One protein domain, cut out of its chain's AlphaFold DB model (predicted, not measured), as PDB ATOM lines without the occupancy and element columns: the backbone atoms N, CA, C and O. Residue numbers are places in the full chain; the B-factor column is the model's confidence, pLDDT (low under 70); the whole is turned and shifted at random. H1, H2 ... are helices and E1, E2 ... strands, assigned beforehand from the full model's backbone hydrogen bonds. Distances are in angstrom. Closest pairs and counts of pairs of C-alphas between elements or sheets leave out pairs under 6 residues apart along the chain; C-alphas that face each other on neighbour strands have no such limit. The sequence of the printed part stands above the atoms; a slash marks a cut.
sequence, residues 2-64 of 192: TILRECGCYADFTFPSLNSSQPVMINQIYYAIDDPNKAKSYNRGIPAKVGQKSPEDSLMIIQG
ATOM      1  N   THR A   2      22.066 -25.936  37.929       90.00
ATOM      2  CA  THR A   2      23.377 -25.550  38.477       90.00
ATOM      3  C   THR A   2      24.070 -26.705  39.193       90.00
ATOM      4  O   THR A   2      25.180 -27.058  38.814       90.00
ATOM      5  N   ILE A   3      23.372 -27.400  40.101       91.38
ATOM      6  CA  ILE A   3      23.960 -28.536  40.831       91.38
ATOM      7  C   ILE A   3      24.466 -29.654  39.903       91.38
ATOM      8  O   ILE A   3      25.509 -30.239  40.158       91.38
ATOM      9  N   LEU A   4      23.784 -29.927  38.781       92.88
ATOM     10  CA  LEU A   4      24.244 -30.939  37.825       92.88
ATOM     11  C   LEU A   4      25.563 -30.512  37.172       92.88
ATOM     12  O   LEU A   4      26.492 -31.309  37.089       92.88
ATOM     13  N   ARG A   5      25.660 -29.248  36.740       92.69
ATOM     14  CA  ARG A   5      26.900 -28.692  36.178       92.69
ATOM     15  C   ARG A   5      28.039 -28.714  37.192       92.69
ATOM     16  O   ARG A   5      29.133 -29.151  36.854       92.69
ATOM     17  N   GLU A   6      27.783 -28.256  38.414       92.88
ATOM     18  CA  GLU A   6      28.778 -28.203  39.492       92.88
ATOM     19  C   GLU A   6      29.281 -29.600  39.876       92.88
ATOM     20  O   GLU A   6      30.461 -29.772  40.169       92.88
ATOM     21  N   CYS A   7      28.424 -30.620  39.785       94.75
ATOM     22  CA  CYS A   7      28.806 -32.021  39.959       94.75
ATOM     23  C   CYS A   7      29.448 -32.661  38.710       94.75
ATOM     24  O   CYS A   7      29.738 -33.857  38.723       94.75
ATOM     25  N   GLY A   8      29.685 -31.903  37.635       92.44
ATOM     26  CA  GLY A   8      30.403 -32.365  36.444       92.44
ATOM     27  C   GLY A   8      29.537 -32.984  35.341       92.44
ATOM     28  O   GLY A   8      30.080 -33.585  34.411       92.44
ATOM     29  N   CYS A   9      28.207 -32.848  35.388       95.00
ATOM     30  CA  CYS A   9      27.356 -33.245  34.266       95.00
ATOM     31  C   CYS A   9      27.590 -32.325  33.060       95.00
ATOM     32  O   CYS A   9      27.504 -31.102  33.162       95.00
ATOM     33  N   TYR A  10      27.817 -32.923  31.892       95.50
ATOM     34  CA  TYR A  10      28.011 -32.200  30.631       95.50
ATOM     35  C   TYR A  10      26.726 -32.032  29.815       95.50
ATOM     36  O   TYR A  10      26.585 -31.068  29.060       95.50
ATOM     37  N   ALA A  11      25.788 -32.964  29.969       97.50
ATOM     38  CA  ALA A  11      24.478 -32.919  29.346       97.50
ATOM     39  C   ALA A  11      23.465 -33.762  30.128       97.50
ATOM     40  O   ALA A  11      23.833 -34.647  30.900       97.50
ATOM     41  N   ASP A  12      22.189 -33.487  29.883       97.38
ATOM     42  CA  ASP A  12      21.045 -34.258  30.348       97.38
ATOM     43  C   ASP A  12      20.426 -35.024  29.164       97.38
ATOM     44  O   ASP A  12      20.188 -34.456  28.093       97.38
ATOM     45  N   PHE A  13      20.162 -36.316  29.370       97.25
ATOM     46  CA  PHE A  13      19.599 -37.237  28.378       97.25
ATOM     47  C   PHE A  13      18.262 -37.829  28.840       97.25
ATOM     48  O   PHE A  13      17.874 -38.914  28.414       97.25
ATOM     49  N   THR A  14      17.546 -37.166  29.742       95.69
ATOM     50  CA  THR A  14      16.335 -37.708  30.371       95.69
ATOM     51  C   THR A  14      15.179 -37.818  29.380       95.69
ATOM     52  O   THR A  14      14.414 -38.775  29.420       95.69
ATOM     53  N   PHE A  15      15.046 -36.862  28.462       97.56
ATOM     54  CA  PHE A  15      13.837 -36.729  27.649       97.56
ATOM     55  C   PHE A  15      13.874 -37.567  26.361       97.56
ATOM     56  O   PHE A  15      14.955 -37.813  25.814       97.56
ATOM     57  N   PRO A  16      12.707 -37.984  25.841       97.19
ATOM     58  CA  PRO A  16      11.355 -37.718  26.360       97.19
ATOM     59  C   PRO A  16      10.961 -38.604  27.559       97.19
ATOM     60  O   PRO A  16      11.501 -39.687  27.732       97.19
ATOM     61  N   SER A  17      10.008 -38.140  28.377       93.06
ATOM     62  CA  SER A  17       9.543 -38.821  29.603       93.06
ATOM     63  C   SER A  17       8.032 -39.107  29.654       93.06
ATOM     64  O   SER A  17       7.581 -39.820  30.549       93.06
ATOM     65  N   LEU A  18       7.244 -38.551  28.721       91.75
ATOM     66  CA  LEU A  18       5.786 -38.751  28.592       91.75
ATOM     67  C   LEU A  18       4.947 -38.508  29.863       91.75
ATOM     68  O   LEU A  18       3.877 -39.086  30.045       91.75
ATOM     69  N   ASN A  19       5.395 -37.622  30.748       93.00
ATOM     70  CA  ASN A  19       4.644 -37.251  31.947       93.00
ATOM     71  C   ASN A  19       4.786 -35.750  32.249       93.00
ATOM     72  O   ASN A  19       5.259 -34.982  31.413       93.00
ATOM     73  N   SER A  20       4.386 -35.313  33.446       94.19
ATOM     74  CA  SER A  20       4.448 -33.904  33.858       94.19
ATOM     75  C   SER A  20       5.862 -33.308  33.844       94.19
ATOM     76  O   SER A  20       5.993 -32.085  33.788       94.19
ATOM     77  N   SER A  21       6.920 -34.127  33.844       95.06
ATOM     78  CA  SER A  21       8.309 -33.682  33.671       95.06
ATOM     79  C   SER A  21       8.666 -33.337  32.225       95.06
ATOM     80  O   SER A  21       9.619 -32.598  32.023       95.06
ATOM     81  N   GLN A  22       7.907 -33.783  31.218       97.00
ATOM     82  CA  GLN A  22       8.222 -33.522  29.810       97.00
ATOM     83  C   GLN A  22       8.330 -32.000  29.549       97.00
ATOM     84  O   GLN A  22       7.439 -31.243  29.965       97.00
ATOM     85  N   PRO A  23       9.414 -31.514  28.914       97.06
ATOM     86  CA  PRO A  23       9.533 -30.123  28.486       97.06
ATOM     87  C   PRO A  23       8.595 -29.803  27.321       97.06
ATOM     88  O   PRO A  23       8.260 -30.678  26.520       97.06
ATOM     89  N   VAL A  24       8.220 -28.525  27.192       96.75
ATOM     90  CA  VAL A  24       7.449 -28.037  26.032       96.75
ATOM     91  C   VAL A  24       8.268 -28.044  24.741       96.75
ATOM     92  O   VAL A  24       7.699 -28.164  23.660       96.75
ATOM     93  N   MET A  25       9.593 -27.916  24.839       97.25
ATOM     94  CA  MET A  25      10.494 -28.151  23.711       97.25
ATOM     95  C   MET A  25      10.638 -29.657  23.505       97.25
ATOM     96  O   MET A  25      11.002 -30.370  24.439       97.25
ATOM     97  N   ILE A  26      10.356 -30.129  22.292       97.12
ATOM     98  CA  ILE A  26      10.450 -31.542  21.911       97.12
ATOM     99  C   ILE A  26      11.370 -31.698  20.698       97.12
ATOM    100  O   ILE A  26      11.449 -30.788  19.874       97.12
ATOM    101  N   ASN A  27      12.014 -32.857  20.554       97.44
ATOM    102  CA  ASN A  27      12.812 -33.235  19.378       97.44
ATOM    103  C   ASN A  27      13.954 -32.258  19.069       97.44
ATOM    104  O   ASN A  27      14.235 -31.954  17.908       97.44
ATOM    105  N   GLN A  28      14.595 -31.735  20.113       97.12
ATOM    106  CA  GLN A  28      15.627 -30.712  19.982       97.12
ATOM    107  C   GLN A  28      16.811 -30.964  20.903       97.12
ATOM    108  O   GLN A  28      16.691 -31.576  21.963       97.12
ATOM    109  N   ILE A  29      17.950 -30.416  20.487       98.31
ATOM    110  CA  ILE A  29      19.123 -30.229  21.331       98.31
ATOM    111  C   ILE A  29      19.168 -28.751  21.694       98.31
ATOM    112  O   ILE A  29      19.114 -27.894  20.807       98.31
ATOM    113  N   TYR A  30      19.221 -28.435  22.983       98.44
ATOM    114  CA  TYR A  30      19.188 -27.050  23.449       98.44
ATOM    115  C   TYR A  30      19.889 -26.881  24.790       98.44
ATOM    116  O   TYR A  30      20.123 -27.840  25.513       98.44
ATOM    117  N   TYR A  31      20.204 -25.639  25.126       98.19
ATOM    118  CA  TYR A  31      20.803 -25.251  26.391       98.19
ATOM    119  C   TYR A  31      19.735 -24.751  27.355       98.19
ATOM    120  O   TYR A  31      19.048 -23.770  27.061       98.19
ATOM    121  N   ALA A  32      19.600 -25.418  28.496       97.38
ATOM    122  CA  ALA A  32      18.761 -24.993  29.605       97.38
ATOM    123  C   ALA A  32      19.591 -24.187  30.607       97.38
ATOM    124  O   ALA A  32      20.683 -24.613  30.978       97.38
ATOM    125  N   ILE A  33      19.063 -23.057  31.062       96.25
ATOM    126  CA  ILE A  33      19.657 -22.233  32.124       96.25
ATOM    127  C   ILE A  33      18.802 -22.420  33.376       96.25
ATOM    128  O   ILE A  33      17.583 -22.577  33.272       96.25
ATOM    129  N   ASP A  34      19.433 -22.476  34.546       94.69
ATOM    130  CA  ASP A  34      18.698 -22.678  35.790       94.69
ATOM    131  C   ASP A  34      17.880 -21.448  36.201       94.69
ATOM    132  O   ASP A  34      18.346 -20.320  36.073       94.69
ATOM    133  N   ASP A  35      16.689 -21.674  36.755       93.44
ATOM    134  CA  ASP A  35      15.939 -20.681  37.520       93.44
ATOM    135  C   ASP A  35      15.795 -21.226  38.949       93.44
ATOM    136  O   ASP A  35      14.967 -22.108  39.183       93.44
ATOM    137  N   PRO A  36      16.594 -20.753  39.922       90.06
ATOM    138  CA  PRO A  36      16.561 -21.289  41.282       90.06
ATOM    139  C   PRO A  36      15.227 -21.026  41.997       90.06
ATOM    140  O   PRO A  36      14.941 -21.659  43.010       90.06
ATOM    141  N   ASN A  37      14.395 -20.121  41.472       94.12
ATOM    142  CA  ASN A  37      13.109 -19.762  42.062       94.12
ATOM    143  C   ASN A  37      11.933 -20.527  41.438       94.12
ATOM    144  O   ASN A  37      10.793 -20.351  41.875       94.12
ATOM    145  N   LYS A  38      12.166 -21.348  40.403       91.94
ATOM    146  CA  LYS A  38      11.107 -22.086  39.704       91.94
ATOM    147  C   LYS A  38      11.522 -23.510  39.371       91.94
ATOM    148  O   LYS A  38      12.604 -23.785  38.870       91.94
ATOM    149  N   ALA A  39      10.595 -24.443  39.568       92.00
ATOM    150  CA  ALA A  39      10.774 -25.805  39.084       92.00
ATOM    151  C   ALA A  39      10.809 -25.857  37.542       92.00
ATOM    152  O   ALA A  39      10.255 -24.999  36.854       92.00
ATOM    153  N   LYS A  40      11.395 -26.935  37.002       93.88
ATOM    154  CA  LYS A  40      11.491 -27.214  35.558       93.88
ATOM    155  C   LYS A  40      12.201 -26.114  34.751       93.88
ATOM    156  O   LYS A  40      11.753 -25.783  33.654       93.88
ATOM    157  N   SER A  41      13.345 -25.612  35.218       94.94
ATOM    158  CA  SER A  41      14.191 -24.667  34.462       94.94
ATOM    159  C   SER A  41      14.494 -25.141  33.027       94.94
ATOM    160  O   SER A  41      14.577 -24.345  32.100       94.94
ATOM    161  N   TYR A  42      14.557 -26.461  32.810       95.75
ATOM    162  CA  TYR A  42      14.770 -27.097  31.503       95.75
ATOM    163  C   TYR A  42      13.576 -27.035  30.533       95.75
ATOM    164  O   TYR A  42      13.688 -27.510  29.402       95.75
ATOM    165  N   ASN A  43      12.414 -26.517  30.952       96.88
ATOM    166  CA  ASN A  43      11.184 -26.552  30.154       96.88
ATOM    167  C   ASN A  43      11.328 -25.794  28.823       96.88
ATOM    168  O   ASN A  43      10.712 -26.169  27.825       96.88
ATOM    169  N   ARG A  44      12.153 -24.739  28.814       96.38
ATOM    170  CA  ARG A  44      12.572 -23.981  27.631       96.38
ATOM    171  C   ARG A  44      14.084 -23.771  27.667       96.38
ATOM    172  O   ARG A  44      14.705 -23.880  28.719       96.38
ATOM    173  N   GLY A  45      14.662 -23.425  26.528       96.56
ATOM    174  CA  GLY A  45      16.070 -23.088  26.430       96.56
ATOM    175  C   GLY A  45      16.454 -22.598  25.044       96.56
ATOM    176  O   GLY A  45      15.597 -22.319  24.204       96.56
ATOM    177  N   ILE A  46      17.756 -22.468  24.821       97.88
ATOM    178  CA  ILE A  46      18.324 -21.902  23.598       97.88
ATOM    179  C   ILE A  46      18.739 -23.056  22.677       97.88
ATOM    180  O   ILE A  46      19.630 -23.818  23.058       97.88
ATOM    181  N   PRO A  47      18.138 -23.219  21.481       97.81
ATOM    182  CA  PRO A  47      18.500 -24.297  20.564       97.81
ATOM    183  C   PRO A  47      19.995 -24.316  20.228       97.81
ATOM    184  O   PRO A  47      20.602 -23.266  19.997       97.81
ATOM    185  N   ALA A  48      20.578 -25.512  20.175       97.50
ATOM    186  CA  ALA A  48      21.938 -25.709  19.698       97.50
ATOM    187  C   ALA A  48      21.991 -25.475  18.182       97.50
ATOM    188  O   ALA A  48      21.191 -26.022  17.412       97.50
ATOM    189  N   LYS A  49      22.942 -24.647  17.750       97.19
ATOM    190  CA  LYS A  49      23.132 -24.290  16.343       97.19
ATOM    191  C   LYS A  49      24.613 -24.161  16.020       97.19
ATOM    192  O   LYS A  49      25.419 -23.799  16.877       97.19
ATOM    193  N   VAL A  50      24.955 -24.415  14.765       97.19
ATOM    194  CA  VAL A  50      26.315 -24.227  14.264       97.19
ATOM    195  C   VAL A  50      26.752 -22.770  14.462       97.19
ATOM    196  O   VAL A  50      25.979 -21.839  14.235       97.19
ATOM    197  N   GLY A  51      27.983 -22.576  14.936       95.12
ATOM    198  CA  GLY A  51      28.571 -21.272  15.237       95.12
ATOM    199  C   GLY A  51      28.127 -20.647  16.555       95.12
ATOM    200  O   GLY A  51      28.555 -19.539  16.872       95.12
ATOM    201  N   GLN A  52      27.279 -21.320  17.335       91.88
ATOM    202  CA  GLN A  52      26.850 -20.822  18.636       91.88
ATOM    203  C   GLN A  52      27.728 -21.381  19.745       91.88
ATOM    204  O   GLN A  52      27.861 -22.591  19.912       91.88
ATOM    205  N   LYS A  53      28.288 -20.480  20.549       91.38
ATOM    206  CA  LYS A  53      28.905 -20.856  21.819       91.38
ATOM    207  C   LYS A  53      27.825 -21.276  22.812       91.38
ATOM    208  O   LYS A  53      26.724 -20.726  22.799       91.38
ATOM    209  N   SER A  54      28.152 -22.221  23.689       93.44
ATOM    210  CA  SER A  54      27.275 -22.553  24.812       93.44
ATOM    211  C   SER A  54      27.021 -21.295  25.646       93.44
ATOM    212  O   SER A  54      27.994 -20.618  25.985       93.44
ATOM    213  N   PRO A  55      25.757 -20.973  25.971       95.38
ATOM    214  CA  PRO A  55      25.457 -19.922  26.931       95.38
ATOM    215  C   PRO A  55      26.147 -20.205  28.268       95.38
ATOM    216  O   PRO A  55      26.259 -21.367  28.681       95.38
ATOM    217  N   GLU A  56      26.585 -19.149  28.946       93.06
ATOM    218  CA  GLU A  56      27.086 -19.251  30.318       93.06
ATOM    219  C   GLU A  56      26.014 -19.875  31.224       93.06
ATOM    220  O   GLU A  56      24.815 -19.773  30.956       93.06
ATOM    221  N   ASP A  57      26.455 -20.618  32.238       92.69
ATOM    222  CA  ASP A  57      25.579 -21.259  33.232       92.69
ATOM    223  C   ASP A  57      24.458 -22.158  32.691       92.69
ATOM    224  O   ASP A  57      23.475 -22.454  33.371       92.69
ATOM    225  N   SER A  58      24.645 -22.685  31.478       96.31
ATOM    226  CA  SER A  58      23.699 -23.597  30.841       96.31
ATOM    227  C   SER A  58      24.140 -25.063  30.838       96.31
ATOM    228  O   SER A  58      25.331 -25.379  30.782       96.31
ATOM    229  N   LEU A  59      23.170 -25.977  30.880       97.38
ATOM    230  CA  LEU A  59      23.358 -27.412  30.670       97.38
ATOM    231  C   LEU A  59      22.717 -27.812  29.339       97.38
ATOM    232  O   LEU A  59      21.592 -27.409  29.036       97.38
ATOM    233  N   MET A  60      23.425 -28.605  28.538       98.06
ATOM    234  CA  MET A  60      22.878 -29.116  27.285       98.06
ATOM    235  C   MET A  60      21.849 -30.214  27.565       98.06
ATOM    236  O   MET A  60      22.123 -31.156  28.298       98.06
ATOM    237  N   ILE A  61      20.685 -30.119  26.939       98.31
ATOM    238  CA  ILE A  61      19.641 -31.136  26.932       98.31
ATOM    239  C   ILE A  61      19.668 -31.817  25.564       98.31
ATOM    240  O   ILE A  61      19.503 -31.149  24.540       98.31
ATOM    241  N   ILE A  62      19.866 -33.135  25.541       98.50
ATOM    242  CA  ILE A  62      19.825 -33.957  24.327       98.50
ATOM    243  C   ILE A  62      18.641 -34.911  24.446       98.50
ATOM    244  O   ILE A  62      18.658 -35.881  25.206       98.50
ATOM    245  N   GLN A  63      17.585 -34.616  23.699       98.19
ATOM    246  CA  GLN A  63      16.366 -35.412  23.746       98.19
ATOM    247  C   GLN A  63      16.446 -36.652  22.849       98.19
ATOM    248  O   GLN A  63      17.305 -36.771  21.984       98.19
ATOM    249  N   GLY A  64      15.522 -37.585  23.052       97.88
ATOM    250  CA  GLY A  64      15.118 -38.532  22.021       97.88
ATOM    251  C   GLY A  64      14.047 -37.938  21.107       97.88
ATOM    252  O   GLY A  64      13.727 -36.750  21.151       97.88
TER     253      GLY A  64
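This is residues 2 to 64 of the 192 residues of an uncharacterized protein of Gammaproteobacteria bacterium (UniProt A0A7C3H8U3). What does the model look like? It has little regular structure: long loops spread round a small two-stranded antiparallel hairpin, E1 and E2, with one short helix, H1, near Leu 59 of E2. What is printed? The printed part has 63 residues, of which H1, E1 and E2, in that order, hold only 15; the class is mixed. How large is it? It is compact, with a radius of gyration of the C-alphas of 11.3 A and spans of 31 by 27 by 19 A.

Where does H1 come nearest E2? The closest C-alphas of H1, residues 2 to 6, and E2, residues 58 to 62, are those of Arg 5 and Leu 59, 6.7 A apart. In H1 every O i to N i+4 pair is within hydrogen-bond range. How do the strands pair? E1, residues 29 to 33, and E2 are a hairpin, antiparallel at 151 degrees; N 61 and O 30, 2.7 A apart, are within hydrogen-bond range. What pairs beside them? Residues 11 to 12 pair parallel with 60 to 61, and 46 to 47 antiparallel with 30 to 31.

Where does H1 begin? C-alpha 2 is at (23.377, -25.550, 38.477). How long are the strands? From first to last C-alpha E1 measures 13.4 A and E2 12.8 A, ending at (19.825, -33.957, 24.327).

Which links are long? Both are, H1 to E1 with 22 residues and E1 to E2 with 24; the printed part has no cut. Is confidence low anywhere? No printed residue is under 70.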